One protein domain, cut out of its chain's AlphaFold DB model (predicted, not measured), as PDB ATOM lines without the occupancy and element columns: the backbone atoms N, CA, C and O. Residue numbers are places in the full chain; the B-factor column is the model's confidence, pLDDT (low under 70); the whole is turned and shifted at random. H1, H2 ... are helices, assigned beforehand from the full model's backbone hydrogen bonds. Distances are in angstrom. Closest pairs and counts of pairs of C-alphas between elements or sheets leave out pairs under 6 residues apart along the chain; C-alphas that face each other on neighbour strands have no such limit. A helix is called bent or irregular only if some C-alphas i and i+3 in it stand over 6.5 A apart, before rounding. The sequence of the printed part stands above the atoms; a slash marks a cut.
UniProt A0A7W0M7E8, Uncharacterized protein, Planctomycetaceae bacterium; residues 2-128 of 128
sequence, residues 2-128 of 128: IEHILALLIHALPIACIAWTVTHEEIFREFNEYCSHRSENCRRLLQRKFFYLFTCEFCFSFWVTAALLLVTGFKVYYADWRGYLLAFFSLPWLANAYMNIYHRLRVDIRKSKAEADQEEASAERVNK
ATOM      1  N   ILE A   2     128.449 114.445 133.450       84.38
ATOM      2  CA  ILE A   2     127.372 113.795 132.676       84.38
ATOM      3  C   ILE A   2     126.817 114.718 131.579       84.38
ATOM      4  O   ILE A   2     126.640 114.279 130.449       84.38
ATOM      5  N   GLU A   3     126.644 116.008 131.868       86.69
ATOM      6  CA  GLU A   3     126.152 116.996 130.896       86.69
ATOM      7  C   GLU A   3     127.003 117.083 129.622       86.69
ATOM      8  O   GLU A   3     126.453 117.154 128.528       86.69
ATOM      9  N   HIS A   4     128.335 117.008 129.725       86.62
ATOM     10  CA  HIS A   4     129.212 117.046 128.547       86.62
ATOM     11  C   HIS A   4     129.071 115.789 127.684       86.62
ATOM     12  O   HIS A   4     129.115 115.873 126.458       86.62
ATOM     13  N   ILE A   5     128.878 114.633 128.324       87.88
ATOM     14  CA  ILE A   5     128.669 113.357 127.636       87.88
ATOM     15  C   ILE A   5     127.309 113.367 126.929       87.88
ATOM     16  O   ILE A   5     127.230 113.030 125.752       87.88
ATOM     17  N   LEU A   6     126.253 113.814 127.615       91.44
ATOM     18  CA  LEU A   6     124.923 113.958 127.020       91.44
ATOM     19  C   LEU A   6     124.934 114.952 125.861       91.44
ATOM     20  O   LEU A   6     124.375 114.661 124.809       91.44
ATOM     21  N   ALA A   7     125.619 116.086 126.012       90.75
ATOM     22  CA  ALA A   7     125.746 117.064 124.943       90.75
ATOM     23  C   ALA A   7     126.430 116.467 123.703       90.75
ATOM     24  O   ALA A   7     125.930 116.659 122.599       90.75
ATOM     25  N   LEU A   8     127.514 115.698 123.872       91.75
ATOM     26  CA  LEU A   8     128.172 114.979 122.773       91.75
ATOM     27  C   LEU A   8     127.229 113.994 122.073       91.75
ATOM     28  O   LEU A   8     127.133 114.017 120.849       91.75
ATOM     29  N   LEU A   9     126.516 113.160 122.835       93.12
ATOM     30  CA  LEU A   9     125.569 112.178 122.294       93.12
ATOM     31  C   LEU A   9     124.446 112.867 121.504       93.12
ATOM     32  O   LEU A   9     124.169 112.498 120.365       93.12
ATOM     33  N   ILE A  10     123.857 113.920 122.074       93.62
ATOM     34  CA  ILE A  10     122.773 114.682 121.446       93.62
ATOM     35  C   ILE A  10     123.250 115.373 120.166       93.62
ATOM     36  O   ILE A  10     122.520 115.372 119.183       93.62
ATOM     37  N   HIS A  11     124.466 115.928 120.141       92.88
ATOM     38  CA  HIS A  11     125.012 116.580 118.944       92.88
ATOM     39  C   HIS A  11     125.467 115.579 117.875       92.88
ATOM     40  O   HIS A  11     125.434 115.900 116.690       92.88
ATOM     41  N   ALA A  12     125.855 114.362 118.256       94.62
ATOM     42  CA  ALA A  12     126.224 113.317 117.306       94.62
ATOM     43  C   ALA A  12     125.017 112.744 116.543       94.62
ATOM     44  O   ALA A  12     125.184 112.291 115.412       94.62
ATOM     45  N   LEU A  13     123.806 112.805 117.111       94.31
ATOM     46  CA  LEU A  13     122.571 112.374 116.442       94.31
ATOM     47  C   LEU A  13     122.283 113.127 115.129       94.31
ATOM     48  O   LEU A  13     122.190 112.463 114.099       94.31
ATOM     49  N   PRO A  14     122.176 114.472 115.091       94.75
ATOM     50  CA  PRO A  14     121.922 115.186 113.842       94.75
ATOM     51  C   PRO A  14     123.052 114.987 112.828       94.75
ATOM     52  O   PRO A  14     122.784 114.914 111.631       94.75
ATOM     53  N   ILE A  15     124.299 114.832 113.289       95.38
ATOM     54  CA  ILE A  15     125.441 114.527 112.418       95.38
ATOM     55  C   ILE A  15     125.251 113.158 111.758       95.38
ATOM     56  O   ILE A  15     125.397 113.051 110.542       95.38
ATOM     57  N   ALA A  16     124.880 112.135 112.534       95.31
ATOM     58  CA  ALA A  16     124.579 110.801 112.023       95.31
ATOM     59  C   ALA A  16     123.387 110.816 111.058       95.31
ATOM     60  O   ALA A  16     123.473 110.226 109.987       95.31
ATOM     61  N   CYS A  17     122.303 111.522 111.393       94.06
ATOM     62  CA  CYS A  17     121.126 111.628 110.534       94.06
ATOM     63  C   CYS A  17     121.467 112.259 109.180       94.06
ATOM     64  O   CYS A  17     121.173 111.667 108.149       94.06
ATOM     65  N   ILE A  18     122.127 113.420 109.168       93.81
ATOM     66  CA  ILE A  18     122.489 114.108 107.920       93.81
ATOM     67  C   ILE A  18     123.453 113.250 107.097       93.81
ATOM     68  O   ILE A  18     123.268 113.106 105.888       93.81
ATOM     69  N   ALA A  19     124.471 112.668 107.741       93.31
ATOM     70  CA  ALA A  19     125.452 111.855 107.037       93.31
ATOM     71  C   ALA A  19     124.834 110.590 106.441       93.31
ATOM     72  O   ALA A  19     125.082 110.287 105.274       93.31
ATOM     73  N   TRP A  20     123.975 109.905 107.193       92.44
ATOM     74  CA  TRP A  20     123.241 108.746 106.710       92.44
ATOM     75  C   TRP A  20     122.301 109.106 105.557       92.44
ATOM     76  O   TRP A  20     122.337 108.456 104.519       92.44
ATOM     77  N   THR A  21     121.493 110.161 105.692       91.00
ATOM     78  CA  THR A  21     120.533 110.556 104.651       91.00
ATOM     79  C   THR A  21     121.227 110.862 103.329       91.00
ATOM     80  O   THR A  21     120.784 110.397 102.285       91.00
ATOM     81  N   VAL A  22     122.337 111.599 103.350       88.62
ATOM     82  CA  VAL A  22     123.053 111.941 102.113       88.62
ATOM     83  C   VAL A  22     123.716 110.714 101.481       88.62
ATOM     84  O   VAL A  22     123.772 110.619 100.259       88.62
ATOM     85  N   THR A  23     124.204 109.768 102.285       86.94
ATOM     86  CA  THR A  23     124.993 108.628 101.781       86.94
ATOM     87  C   THR A  23     124.174 107.380 101.452       86.94
ATOM     88  O   THR A  23     124.573 106.622 100.574       86.94
ATOM     89  N   HIS A  24     123.041 107.160 102.120       85.06
ATOM     90  CA  HIS A  24     122.280 105.907 102.044       85.06
ATOM     91  C   HIS A  24     120.836 106.064 101.559       85.06
ATOM     92  O   HIS A  24     120.210 105.056 101.222       85.06
ATOM     93  N   GLU A  25     120.278 107.277 101.540       87.00
ATOM     94  CA  GLU A  25     118.888 107.467 101.119       87.00
ATOM     95  C   GLU A  25     118.760 107.471  99.591       87.00
ATOM     96  O   GLU A  25     119.566 108.076  98.880       87.00
ATOM     97  N   GLU A  26     117.709 106.828  99.075       76.12
ATOM     98  CA  GLU A  26     117.501 106.642  97.630       76.12
ATOM     99  C   GLU A  26     117.352 107.964  96.865       76.12
ATOM    100  O   GLU A  26     117.731 108.044  95.699       76.12
ATOM    101  N   ILE A  27     116.891 109.024  97.536       82.69
ATOM    102  CA  ILE A  27     116.784 110.378  96.969       82.69
ATOM    103  C   ILE A  27     118.147 110.880  96.462       82.69
ATOM    104  O   ILE A  27     118.216 111.591  95.464       82.69
ATOM    105  N   PHE A  28     119.243 110.478  97.112       81.81
ATOM    106  CA  PHE A  28     120.605 110.864  96.739       81.81
ATOM    107  C   PHE A  28     121.335 109.779  95.943       81.81
ATOM    108  O   PHE A  28     122.549 109.861  95.753       81.81
ATOM    109  N   ARG A  29     120.630 108.753  95.454       78.56
ATOM    110  CA  ARG A  29     121.252 107.626  94.756       78.56
ATOM    111  C   ARG A  29     121.986 108.053  93.489       78.56
ATOM    112  O   ARG A  29     123.143 107.682  93.327       78.56
ATOM    113  N   GLU A  30     121.375 108.883  92.645       78.62
ATOM    114  CA  GLU A  30     122.018 109.393  91.422       78.62
ATOM    115  C   GLU A  30     123.287 110.200  91.737       78.62
ATOM    116  O   GLU A  30     124.310 110.070  91.064       78.62
ATOM    117  N   PHE A  31     123.248 110.998  92.810       81.81
ATOM    118  CA  PHE A  31     124.397 111.767  93.281       81.81
ATOM    119  C   PHE A  31     125.527 110.857  93.782       81.81
ATOM    120  O   PHE A  31     126.690 111.051  93.416       81.81
ATOM    121  N   ASN A  32     125.194 109.841  94.580       82.44
ATOM    122  CA  ASN A  32     126.161 108.871  95.087       82.44
ATOM    123  C   ASN A  32     126.753 108.010  93.967       82.44
ATOM    124  O   ASN A  32     127.966 107.825  93.934       82.44
ATOM    125  N   GLU A  33     125.943 107.536  93.018       81.50
ATOM    126  CA  GLU A  33     126.412 106.772  91.855       81.50
ATOM    127  C   GLU A  33     127.337 107.623  90.972       81.50
ATOM    128  O   GLU A  33     128.416 107.165  90.585       81.50
ATOM    129  N   TYR A  34     126.991 108.894  90.735       82.25
ATOM    130  CA  TYR A  34     127.857 109.838  90.026       82.25
ATOM    131  C   TYR A  34     129.204 110.036  90.735       82.25
ATOM    132  O   TYR A  34     130.267 109.962  90.103       82.25
ATOM    133  N   CYS A  35     129.174 110.275  92.051       81.38
ATOM    134  CA  CYS A  35     130.380 110.458  92.854       81.38
ATOM    135  C   CYS A  35     131.224 109.181  92.892       81.38
ATOM    136  O   CYS A  35     132.434 109.250  92.682       81.38
ATOM    137  N   SER A  36     130.602 108.016  93.071       80.44
ATOM    138  CA  SER A  36     131.282 106.720  93.088       80.44
ATOM    139  C   SER A  36     131.990 106.449  91.760       80.44
ATOM    140  O   SER A  36     133.211 106.266  91.732       80.44
ATOM    141  N   HIS A  37     131.276 106.595  90.640       84.44
ATOM    142  CA  HIS A  37     131.834 106.412  89.302       84.44
ATOM    143  C   HIS A  37     133.004 107.369  89.025       84.44
ATOM    144  O   HIS A  37     134.016 106.992  88.427       84.44
ATOM    145  N   ARG A  38     132.911 108.627  89.476       81.44
ATOM    146  CA  ARG A  38     134.024 109.582  89.385       81.44
ATOM    147  C   ARG A  38     135.179 109.227  90.320       81.44
ATOM    148  O   ARG A  38     136.331 109.415  89.925       81.44
ATOM    149  N   SER A  39     134.913 108.704  91.511       80.31
ATOM    150  CA  SER A  39     135.950 108.280  92.456       80.31
ATOM    151  C   SER A  39     136.799 107.128  91.894       80.31
ATOM    152  O   SER A  39     138.023 107.119  92.048       80.31
ATOM    153  N   GLU A  40     136.184 106.222  91.132       79.81
ATOM    154  CA  GLU A  40     136.854 105.071  90.526       79.81
ATOM    155  C   GLU A  40     137.583 105.433  89.226       79.81
ATOM    156  O   GLU A  40     138.731 105.026  89.043       79.81
ATOM    157  N   ASN A  41     136.984 106.264  88.368       80.69
ATOM    158  CA  ASN A  41     137.493 106.527  87.015       80.69
ATOM    159  C   ASN A  41     138.393 107.771  86.878       80.69
ATOM    160  O   ASN A  41     138.965 108.015  85.810       80.69
ATOM    161  N   CYS A  42     138.547 108.597  87.918       80.75
ATOM    162  CA  CYS A  42     139.418 109.773  87.836       80.75
ATOM    163  C   CYS A  42     140.913 109.408  87.857       80.75
ATOM    164  O   CYS A  42     141.390 108.672  88.717       80.75
ATOM    165  N   ARG A  43     141.692 110.035  86.963       75.44
ATOM    166  CA  ARG A  43     143.155 109.852  86.870       75.44
ATOM    167  C   ARG A  43     143.933 110.501  88.023       75.44
ATOM    168  O   ARG A  43     145.047 110.088  88.321       75.44
ATOM    169  N   ARG A  44     143.380 111.544  88.657       85.06
ATOM    170  CA  ARG A  44     144.050 112.316  89.719       85.06
ATOM    171  C   ARG A  44     143.616 111.840  91.104       85.06
ATOM    172  O   ARG A  44     142.429 111.883  91.418       85.06
ATOM    173  N   LEU A  45     144.579 111.498  91.963       80.62
ATOM    174  CA  LEU A  45     144.332 111.020  93.334       80.62
ATOM    175  C   LEU A  45     143.477 111.984  94.175       80.62
ATOM    176  O   LEU A  45     142.616 111.537  94.930       80.62
ATOM    177  N   LEU A  46     143.671 113.297  94.013       79.50
ATOM    178  CA  LEU A  46     142.894 114.314  94.733       79.50
ATOM    179  C   LEU A  46     141.414 114.307  94.336       79.50
ATOM    180  O   LEU A  46     140.551 114.398  95.202       79.50
ATOM    181  N   GLN A  47     141.118 114.143  93.044       80.56
ATOM    182  CA  GLN A  47     139.737 114.053  92.563       80.56
ATOM    183  C   GLN A  47     139.069 112.783  93.091       80.56
ATOM    184  O   GLN A  47     137.952 112.854  93.588       80.56
ATOM    185  N   ARG A  48     139.782 111.647  93.075       82.00
ATOM    186  CA  ARG A  48     139.266 110.388  93.636       82.00
ATOM    187  C   ARG A  48     138.886 110.546  95.110       82.00
ATOM    188  O   ARG A  48     137.775 110.198  95.484       82.00
ATOM    189  N   LYS A  49     139.768 111.139  95.927       82.56
ATOM    190  CA  LYS A  49     139.508 111.381  97.359       82.56
ATOM    191  C   LYS A  49     138.371 112.372  97.610       82.56
ATOM    192  O   LYS A  49     137.605 112.160  98.540       82.56
ATOM    193  N   PHE A  50     138.253 113.420  96.795       82.88
ATOM    194  CA  PHE A  50     137.167 114.393  96.921       82.88
ATOM    195  C   PHE A  50     135.801 113.758  96.662       82.88
ATOM    196  O   PHE A  50     134.888 113.955  97.449       82.88
ATOM    197  N   PHE A  51     135.660 112.954  95.606       82.94
ATOM    198  CA  PHE A  51     134.392 112.269  95.342       82.94
ATOM    199  C   PHE A  51     134.113 111.145  96.344       82.94
ATOM    200  O   PHE A  51     132.979 110.999  96.787       82.94
ATOM    201  N   TYR A  52     135.150 110.416  96.772       79.38
ATOM    202  CA  TYR A  52     135.031 109.384  97.807       79.38
ATOM    203  C   TYR A  52     134.519 109.938  99.146       79.38
ATOM    204  O   TYR A  52     133.856 109.252  99.920       79.38
ATOM    205  N   LEU A  53     134.813 111.208  99.420       83.31
ATOM    206  CA  LEU A  53     134.368 111.893 100.620       83.31
ATOM    207  C   LEU A  53     132.842 111.955 100.743       83.31
ATOM    208  O   LEU A  53     132.326 111.865 101.851       83.31
ATOM    209  N   PHE A  54     132.142 112.100  99.618       79.94
ATOM    210  CA  PHE A  54     130.683 112.174  99.578       79.94
ATOM    211  C   PHE A  54     130.018 110.799  99.593       79.94
ATOM    212  O   PHE A  54     128.854 110.707  99.955       79.94
ATOM    213  N   THR A  55     130.753 109.736  99.256       83.12
ATOM    214  CA  THR A  55     130.247 108.355  99.285       83.12
ATOM    215  C   THR A  55     130.533 107.638 100.605       83.12
ATOM    216  O   THR A  55     129.978 106.577 100.863       83.12
ATOM    217  N   CYS A  56     131.430 108.169 101.440       85.56
ATOM    218  CA  CYS A  56     131.780 107.577 102.728       85.56
ATOM    219  C   CYS A  56     131.089 108.322 103.877       85.56
ATOM    220  O   CYS A  56     131.424 109.472 104.163       85.56
ATOM    221  N   GLU A  57     130.189 107.637 104.591       89.56
ATOM    222  CA  GLU A  57     129.438 108.189 105.732       89.56
ATOM    223  C   GLU A  57     130.350 108.762 106.825       89.56
ATOM    224  O   GLU A  57     130.121 109.865 107.330       89.56
ATOM    225  N   PHE A  58     131.451 108.070 107.131       89.31
ATOM    226  CA  PHE A  58     132.394 108.517 108.146       89.31
ATOM    227  C   PHE A  58     133.145 109.768 107.688       89.31
ATOM    228  O   PHE A  58     133.224 110.741 108.436       89.31
ATOM    229  N   CYS A  59     133.648 109.795 106.450       89.31
ATOM    230  CA  CYS A  59     134.351 110.966 105.923       89.31
ATOM    231  C   CYS A  59     133.431 112.184 105.838       89.31
ATOM    232  O   CYS A  59     133.827 113.275 106.243       89.31
ATOM    233  N   PHE A  60     132.204 111.998 105.356       91.38
ATOM    234  CA  PHE A  60     131.225 113.069 105.254       91.38
ATOM    235  C   PHE A  60     130.824 113.615 106.633       91.38
ATOM    236  O   PHE A  60     130.690 114.829 106.800       91.38
ATOM    237  N   SER A  61     130.752 112.757 107.658       94.06
ATOM    238  CA  SER A  61     130.427 113.178 109.028       94.06
ATOM    239  C   SER A  61     131.413 114.200 109.616       94.06
ATOM    240  O   SER A  61     130.995 115.050 110.402       94.06
ATOM    241  N   PHE A  62     132.686 114.221 109.190       94.25
ATOM    242  CA  PHE A  62     133.636 115.278 109.580       94.25
ATOM    243  C   PHE A  62     133.237 116.653 109.041       94.25
ATOM    244  O   PHE A  62     133.374 117.651 109.745       94.25
ATOM    245  N   TRP A  63     132.711 116.723 107.819       92.75
ATOM    246  CA  TRP A  63     132.283 117.989 107.213       92.75
ATOM    247  C   TRP A  63     130.989 118.490 107.815       92.75
ATOM    248  O   TRP A  63     130.875 119.675 108.118       92.75
ATOM    249  N   VAL A  64     130.048 117.579 108.059       94.62
ATOM    250  CA  VAL A  64     128.821 117.898 108.791       94.62
ATOM    251  C   VAL A  64     129.168 118.391 110.196       94.62
ATOM    252  O   VAL A  64     128.634 119.404 110.636       94.62
ATOM    253  N   THR A  65     130.124 117.745 110.870       96.06
ATOM    254  CA  THR A  65     130.613 118.185 112.184       96.06
ATOM    255  C   THR A  65     131.252 119.566 112.109       96.06
ATOM    256  O   THR A  65     130.923 120.420 112.923       96.06
ATOM    257  N   ALA A  66     132.136 119.824 111.138       94.81
ATOM    258  CA  ALA A  66     132.749 121.139 110.960       94.81
ATOM    259  C   ALA A  66     131.689 122.228 110.754       94.81
ATOM    260  O   ALA A  66     131.723 123.252 111.431       94.81
ATOM    261  N   ALA A  67     130.724 121.989 109.863       94.69
ATOM    262  CA  ALA A  67     129.624 122.911 109.610       94.69
ATOM    263  C   ALA A  67     128.785 123.147 110.874       94.69
ATOM    264  O   ALA A  67     128.490 124.290 111.214       94.69
ATOM    265  N   LEU A  68     128.460 122.083 111.614       93.94
ATOM    266  CA  LEU A  68     127.698 122.182 112.852       93.94
ATOM    267  C   LEU A  68     128.465 122.984 113.906       93.94
ATOM    268  O   LEU A  68     127.891 123.896 114.487       93.94
ATOM    269  N   LEU A  69     129.753 122.704 114.122       93.38
ATOM    270  CA  LEU A  69     130.580 123.437 115.086       93.38
ATOM    271  C   LEU A  69     130.722 124.920 114.726       93.38
ATOM    272  O   LEU A  69     130.746 125.755 115.629       93.38
ATOM    273  N   LEU A  70     130.783 125.248 113.433       93.06
ATOM    274  CA  LEU A  70     130.804 126.633 112.958       93.06
ATOM    275  C   LEU A  70     129.479 127.358 113.227       93.06
ATOM    276  O   LEU A  70     129.501 128.526 113.598       93.06
ATOM    277  N   VAL A  71     128.341 126.676 113.063       92.50
ATOM    278  CA  VAL A  71     127.006 127.266 113.265       92.50
ATOM    279  C   VAL A  71     126.646 127.375 114.746       92.50
ATOM    280  O   VAL A  71     126.162 128.413 115.188       92.50
ATOM    281  N   THR A  72     126.862 126.316 115.527       89.62
ATOM    282  CA  THR A  72     126.438 126.258 116.935       89.62
ATOM    283  C   THR A  72     127.481 126.815 117.892       89.62
ATOM    284  O   THR A  72     127.170 127.096 119.048       89.62
ATOM    285  N   GLY A  73     128.736 126.938 117.450       88.44
ATOM    286  CA  GLY A  73     129.845 127.314 118.316       88.44
ATOM    287  C   GLY A  73     130.111 126.300 119.434       88.44
ATOM    288  O   GLY A  73     130.753 126.666 120.417       88.44
ATOM    289  N   PHE A  74     129.634 125.056 119.306       89.50
ATOM    290  CA  PHE A  74     129.704 124.034 120.351       89.50
ATOM    291  C   PHE A  74     131.148 123.672 120.734       89.50
ATOM    292  O   PHE A  74     131.990 123.402 119.878       89.50
ATOM    293  N   LYS A  75     131.424 123.628 122.043       89.06
ATOM    294  CA  LYS A  75     132.724 123.257 122.620       89.06
ATOM    295  C   LYS A  75     132.519 122.243 123.736       89.06
ATOM    296  O   LYS A  75     131.574 122.350 124.514       89.06
ATOM    297  N   VAL A  76     133.428 121.279 123.838       88.88
ATOM    298  CA  VAL A  76     133.344 120.189 124.820       88.88
ATOM    299  C   VAL A  76     134.501 120.297 125.804       88.88
ATOM    300  O   VAL A  76     135.645 120.481 125.391       88.88
ATOM    301  N   TYR A  77     134.198 120.153 127.100       86.56
ATOM    302  CA  TYR A  77     135.107 120.207 128.261       86.56
ATOM    303  C   TYR A  77     135.812 121.548 128.499       86.56
ATOM    304  O   TYR A  77     135.848 122.021 129.630       86.56
ATOM    305  N   TYR A  78     136.352 122.171 127.456       87.00
ATOM    306  CA  TYR A  78     137.079 123.430 127.520       87.00
ATOM    307  C   TYR A  78     136.319 124.524 126.772       87.00
ATOM    308  O   TYR A  78     135.842 124.308 125.660       87.00
ATOM    309  N   ALA A  79     136.260 125.721 127.357       86.31
ATOM    310  CA  ALA A  79     135.656 126.894 126.723       86.31
ATOM    311  C   ALA A  79     136.540 127.510 125.616       86.31
ATOM    312  O   ALA A  79     136.080 128.371 124.862       86.31
ATOM    313  N   ASP A  80     137.787 127.058 125.488       89.94
ATOM    314  CA  ASP A  80     138.763 127.538 124.507       89.94
ATOM    315  C   ASP A  80     138.712 126.761 123.183       89.94
ATOM    316  O   ASP A  80     137.958 125.802 123.014       89.94
ATOM    317  N   TRP A  81     139.586 127.126 122.240       91.31
ATOM    318  CA  TRP A  81     139.752 126.446 120.947       91.31
ATOM    319  C   TRP A  81     140.000 124.932 121.062       91.31
ATOM    320  O   TRP A  81     139.629 124.166 120.174       91.31
ATOM    321  N   ARG A  82     140.573 124.485 122.185       92.88
ATOM    322  CA  ARG A  82     140.796 123.066 122.491       92.88
ATOM    323  C   ARG A  82     139.489 122.275 122.519       92.88
ATOM    324  O   ARG A  82     139.462 121.131 122.073       92.88
ATOM    325  N   GLY A  83     138.404 122.894 122.987       91.19
ATOM    326  CA  GLY A  83     137.085 122.271 123.025       91.19
ATOM    327  C   GLY A  83     136.513 121.996 121.635       91.19
ATOM    328  O   GLY A  83     135.819 120.994 121.468       91.19
ATOM    329  N   TYR A  84     136.854 122.815 120.628       92.38
ATOM    330  CA  TYR A  84     136.489 122.543 119.233       92.38
ATOM    331  C   TYR A  84     137.246 121.347 118.673       92.38
ATOM    332  O   TYR A  84     136.640 120.524 117.999       92.38
ATOM    333  N   LEU A  85     138.544 121.220 118.965       92.75
ATOM    334  CA  LEU A  85     139.319 120.068 118.504       92.75
ATOM    335  C   LEU A  85     138.784 118.762 119.084       92.75
ATOM    336  O   LEU A  85     138.596 117.800 118.346       92.75
ATOM    337  N   LEU A  86     138.499 118.737 120.388       92.81
ATOM    338  CA  LEU A  86     137.917 117.555 121.020       92.81
ATOM    339  C   LEU A  86     136.556 117.219 120.403       92.81
ATOM    340  O   LEU A  86     136.349 116.089 119.972       92.81
ATOM    341  N   ALA A  87     135.662 118.202 120.271       93.06
ATOM    342  CA  ALA A  87     134.358 117.995 119.646       93.06
ATOM    343  C   ALA A  87     134.478 117.493 118.195       93.06
ATOM    344  O   ALA A  87     133.783 116.555 117.813       93.06
ATOM    345  N   PHE A  88     135.392 118.067 117.411       94.44
ATOM    346  CA  PHE A  88     135.598 117.730 116.004       94.44
ATOM    347  C   PHE A  88     136.036 116.282 115.787       94.44
ATOM    348  O   PHE A  88     135.644 115.687 114.792       94.44
ATOM    349  N   PHE A  89     136.813 115.692 116.698       93.56
ATOM    350  CA  PHE A  89     137.206 114.283 116.588       93.56
ATOM    351  C   PHE A  89     136.233 113.331 117.291       93.56
ATOM    352  O   PHE A  89     136.048 112.203 116.835       93.56
ATOM    353  N   SER A  90     135.584 113.764 118.374       94.12
ATOM    354  CA  SER A  90     134.643 112.922 119.120       94.12
ATOM    355  C   SER A  90     133.295 112.758 118.415       94.12
ATOM    356  O   SER A  90     132.757 111.651 118.386       94.12
ATOM    357  N   LEU A  91     132.742 113.828 117.837       95.19
ATOM    358  CA  LEU A  91     131.408 113.806 117.231       95.19
ATOM    359  C   LEU A  91     131.305 112.889 115.996       95.19
ATOM    360  O   LEU A  91     130.379 112.078 115.978       95.19
ATOM    361  N   PRO A  92     132.231 112.916 115.011       95.31
ATOM    362  CA  PRO A  92     132.195 112.005 113.863       95.31
ATOM    363  C   PRO A  92     132.289 110.541 114.281       95.31
ATOM    364  O   PRO A  92     131.615 109.685 113.718       95.31
ATOM    365  N   TRP A  93     133.110 110.242 115.293       95.94
ATOM    366  CA  TRP A  93     133.258 108.883 115.806       95.94
ATOM    367  C   TRP A  93     131.949 108.366 116.412       95.94
ATOM    368  O   TRP A  93     131.519 107.252 116.120       95.94
ATOM    369  N   LEU A  94     131.285 109.202 117.210       95.94
ATOM    370  CA  LEU A  94     130.022 108.858 117.856       95.94
ATOM    371  C   LEU A  94     128.879 108.759 116.833       95.94
ATOM    372  O   LEU A  94     128.082 107.826 116.882       95.94
ATOM    373  N   ALA A  95     128.859 109.659 115.848       96.06
ATOM    374  CA  ALA A  95     127.939 109.590 114.720       96.06
ATOM    375  C   ALA A  95     128.131 108.296 113.913       96.06
ATOM    376  O   ALA A  95     127.160 107.619 113.582       96.06
ATOM    377  N   ASN A  96     129.380 107.898 113.661       95.25
ATOM    378  CA  ASN A  96     129.705 106.640 112.996       95.25
ATOM    379  C   ASN A  96     129.246 105.416 113.793       95.25
ATOM    380  O   ASN A  96     128.761 104.450 113.208       95.25
ATOM    381  N   ALA A  97     129.355 105.452 115.124       95.31
ATOM    382  CA  ALA A  97     128.802 104.399 115.968       95.31
ATOM    383  C   ALA A  97     127.273 104.297 115.805       95.31
ATOM    384  O   ALA A  97     126.759 103.194 115.619       95.31
ATOM    385  N   TYR A  98     126.555 105.426 115.787       94.50
ATOM    386  CA  TYR A  98     125.109 105.437 115.542       94.50
ATOM    387  C   TYR A  98     124.728 104.884 114.169       94.50
ATOM    388  O   TYR A  98     123.843 104.033 114.086       94.50
ATOM    389  N   MET A  99     125.421 105.309 113.111       93.44
ATOM    390  CA  MET A  99     125.175 104.825 111.748       93.44
ATOM    391  C   MET A  99     125.410 103.314 111.638       93.44
ATOM    392  O   MET A  99     124.558 102.595 111.120       93.44
ATOM    393  N   ASN A 100     126.489 102.795 112.231       93.25
ATOM    394  CA  ASN A 100     126.773 101.357 112.235       93.25
ATOM    395  C   ASN A 100     125.715 100.535 112.990       93.25
ATOM    396  O   ASN A 100     125.351  99.444 112.542       93.25
ATOM    397  N   ILE A 101     125.218 101.035 114.125       94.12
ATOM    398  CA  ILE A 101     124.131 100.382 114.873       94.12
ATOM    399  C   ILE A 101     122.853 100.367 114.031       94.12
ATOM    400  O   ILE A 101     122.218  99.321 113.892       94.12
ATOM    401  N   TYR A 102     122.505 101.503 113.426       91.75
ATOM    402  CA  TYR A 102     121.327 101.624 112.573       91.75
ATOM    403  C   TYR A 102     121.405 100.704 111.345       91.75
ATOM    404  O   TYR A 102     120.442  99.999 111.035       91.75
ATOM    405  N   HIS A 103     122.569 100.633 110.693       91.19
ATOM    406  CA  HIS A 103     122.809  99.740 109.562       91.19
ATOM    407  C   HIS A 103     122.586  98.271 109.942       91.19
ATOM    408  O   HIS A 103     121.860  97.558 109.251       91.19
ATOM    409  N   ARG A 104     123.176  97.813 111.056       92.00
ATOM    410  CA  ARG A 104     123.006  96.433 111.547       92.00
ATOM    411  C   ARG A 104     121.543  96.116 111.831       92.00
ATOM    412  O   ARG A 104     121.035  95.123 111.323       92.00
ATOM    413  N   LEU A 105     120.852  97.011 112.534       93.19
ATOM    414  CA  LEU A 105     119.433  96.851 112.833       93.19
ATOM    415  C   LEU A 105     118.590  96.720 111.552       93.19
ATOM    416  O   LEU A 105     117.700  95.876 111.475       93.19
ATOM    417  N   ARG A 106     118.884  97.517 110.517       89.62
ATOM    418  CA  ARG A 106     118.172  97.447 109.232       89.62
ATOM    419  C   ARG A 106     118.410  96.123 108.504       89.62
ATOM    420  O   ARG A 106     117.481  95.603 107.887       89.62
ATOM    421  N   VAL A 107     119.633  95.593 108.561       92.12
ATOM    422  CA  VAL A 107     119.977  94.282 107.989       92.12
ATOM    423  C   VAL A 107     119.226  93.169 108.714       92.12
ATOM    424  O   VAL A 107     118.603  92.342 108.050       92.12
ATOM    425  N   ASP A 108     119.210  93.195 110.045       93.19
ATOM    426  CA  ASP A 108     118.520  92.186 110.851       93.19
ATOM    427  C   ASP A 108     117.012  92.184 110.570       93.19
ATOM    428  O   ASP A 108     116.438  91.135 110.288       93.19
ATOM    429  N   ILE A 109     116.378  93.361 110.515       92.56
ATOM    430  CA  ILE A 109     114.951  93.483 110.170       92.56
ATOM    431  C   ILE A 109     114.657  92.905 108.779       92.56
ATOM    432  O   ILE A 109     113.646  92.231 108.588       92.56
ATOM    433  N   ARG A 110     115.514  93.176 107.786       91.69
ATOM    434  CA  ARG A 110     115.341  92.639 106.427       91.69
ATOM    435  C   ARG A 110     115.491  91.123 106.396       91.69
ATOM    436  O   ARG A 110     114.729  90.468 105.695       91.69
ATOM    437  N   LYS A 111     116.442  90.582 107.159       94.69
ATOM    438  CA  LYS A 111     116.648  89.141 107.284       94.69
ATOM    439  C   LYS A 111     115.425  88.463 107.900       94.69
ATOM    440  O   LYS A 111     114.900  87.542 107.292       94.69
ATOM    441  N   SER A 112     114.928  88.968 109.030       92.75
ATOM    442  CA  SER A 112     113.745  88.398 109.687       92.75
ATOM    443  C   SER A 112     112.498  88.444 108.803       92.75
ATOM    444  O   SER A 112     111.711  87.505 108.813       92.75
ATOM    445  N   LYS A 113     112.324  89.502 108.000       93.25
ATOM    446  CA  LYS A 113     111.234  89.562 107.011       93.25
ATOM    447  C   LYS A 113     111.392  88.516 105.910       93.25
ATOM    448  O   LYS A 113     110.440  87.817 105.606       93.25
ATOM    449  N   ALA A 114     112.596  88.377 105.355       92.75
ATOM    450  CA  ALA A 114     112.858  87.388 104.313       92.75
ATOM    451  C   ALA A 114     112.674  85.940 104.807       92.75
ATOM    452  O   ALA A 114     112.249  85.088 104.032       92.75
ATOM    453  N   GLU A 115     112.990  85.660 106.075       93.81
ATOM    454  CA  GLU A 115     112.728  84.362 106.713       93.81
ATOM    455  C   GLU A 115     111.218  84.104 106.846       93.81
ATOM    456  O   GLU A 115     110.753  83.046 106.426       93.81
ATOM    457  N   ALA A 116     110.442  85.089 107.314       91.88
ATOM    458  CA  ALA A 116     108.983  84.982 107.404       91.88
ATOM    459  C   ALA A 116     108.320  84.747 106.031       91.88
ATOM    460  O   ALA A 116     107.505  83.837 105.888       91.88
ATOM    461  N   ASP A 117     108.729  85.494 104.999       92.62
ATOM    462  CA  ASP A 117     108.200  85.338 103.635       92.62
ATOM    463  C   ASP A 117     108.506  83.936 103.055       92.62
ATOM    464  O   ASP A 117     107.709  83.363 102.306       92.62
ATOM    465  N   GLN A 118     109.670  83.358 103.388       92.12
ATOM    466  CA  GLN A 118     110.035  81.997 102.974       92.12
ATOM    467  C   GLN A 118     109.207  80.932 103.692       92.12
ATOM    468  O   GLN A 118     108.798  79.956 103.056       92.12
ATOM    469  N   GLU A 119     108.963  81.108 104.989       91.75
ATOM    470  CA  GLU A 119     108.118  80.209 105.773       91.75
ATOM    471  C   GLU A 119     106.684  80.200 105.233       91.75
ATOM    472  O   GLU A 119     106.158  79.120 104.948       91.75
ATOM    473  N   GLU A 120     106.094  81.370 104.970       90.25
ATOM    474  CA  GLU A 120     104.765  81.496 104.354       90.25
ATOM    475  C   GLU A 120     104.705  80.817 102.977       90.25
ATOM    476  O   GLU A 120     103.860  79.948 102.742       90.25
ATOM    477  N   ALA A 121     105.661  81.111 102.089       89.94
ATOM    478  CA  ALA A 121     105.723  80.493 100.764       89.94
ATOM    479  C   ALA A 121     105.926  78.966 100.823       89.94
ATOM    480  O   ALA A 121     105.475  78.239  99.933       89.94
ATOM    481  N   SER A 122     106.627  78.460 101.841       86.50
ATOM    482  CA  SER A 122     106.805  77.021 102.052       86.50
ATOM    483  C   SER A 122     105.519  76.353 102.553       86.50
ATOM    484  O   SER A 122     105.160  75.287 102.050       86.50
ATOM    485  N   ALA A 123     104.779  77.002 103.456       84.31
ATOM    486  CA  ALA A 123     103.503  76.514 103.967       84.31
ATOM    487  C   ALA A 123     102.432  76.451 102.866       84.31
ATOM    488  O   ALA A 123     101.712  75.458 102.761       84.31
ATOM    489  N   GLU A 124     102.376  77.454 101.984       82.88
ATOM    490  CA  GLU A 124     101.474  77.458 100.825       82.88
ATOM    491  C   GLU A 124     101.781  76.337  99.822       82.88
ATOM    492  O   GLU A 124     100.864  75.771  99.226       82.88
ATOM    493  N   ARG A 125     103.061  75.980  99.636       73.88
ATOM    494  CA  ARG A 125     103.465  74.874  98.750       73.88
ATOM    495  C   ARG A 125     103.156  73.495  99.319       73.88
ATOM    496  O   ARG A 125     102.953  72.579  98.537       73.88
ATOM    497  N   VAL A 126     103.162  73.331 100.641       75.50
ATOM    498  CA  VAL A 126     102.822  72.052 101.293       75.50
ATOM    499  C   VAL A 126     101.309  71.816 101.305       75.50
ATOM    500  O   VAL A 126     100.870  70.670 101.312       75.50
ATOM    501  N   ASN A 127     100.508  72.883 101.291       65.44
ATOM    502  CA  ASN A 127      99.049  72.803 101.362       65.44
ATOM    503  C   ASN A 127      98.359  72.685  99.983       65.44
ATOM    504  O   ASN A 127      97.132  72.764  99.901       65.44
ATOM    505  N   LYS A 128      99.135  72.536  98.903       53.06
ATOM    506  CA  LYS A 128      98.673  72.425  97.514       53.06
ATOM    507  C   LYS A 128      99.100  71.094  96.909       53.06
ATOM    508  O   LYS A 128      98.279  70.523  96.160       53.06
TER     509      LYS A 128
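What this domain is: This is residues 2 to 128 of the 128 residues of an uncharacterized protein of Planctomycetaceae bacterium (UniProt A0A7W0M7E8). H1 and H4 cross the first part of one very long helix, H5, whose residues 104 to 126 stick out as an arm. The hairpin of H2 and H3 joins the end of H1 to the beginning of H4. The 127 printed residues, all helix in class with H1 to H5 in order, are loose: radius of gyration of the C-alphas 20.0 A, spans 73 by 48 by 20 A.

Where its parts are: Find C-alpha 2 at (127.372, 113.795, 132.676); there H1, residues 2 to 24, begins its 32.0 A. Next come H2, residues 26 to 41, 22.6 A, irregular with C-alphas 27 and 30 7.7 A apart; H3, residues 45 to 55, 15.5 A; and H4, residues 57 to 72, 21.5 A. H5, residues 81 to 126, runs 68.6 A to (102.822, 72.052, 101.293).

How they stand to each other: Look at the closest C-alphas: Ala 16 and Ala 95, 4.5 A, where H1 touches H5's residues 87 to 99 alone at a steep tilt of 56 degrees; Ser 61 and Pro 92, 5.3 A, where H4 touches H5's residues 84 to 96 alone. O i to N i+4 pairs within hydrogen-bond range are 17 of 19 in H1, 10 of 12 in H2 and H4, 5 of 7 in H3, 40 of 42 in H5.

The domain as a whole: The printed part has no cut and no long link; residues 127 to 128 are under 70 in pLDDT.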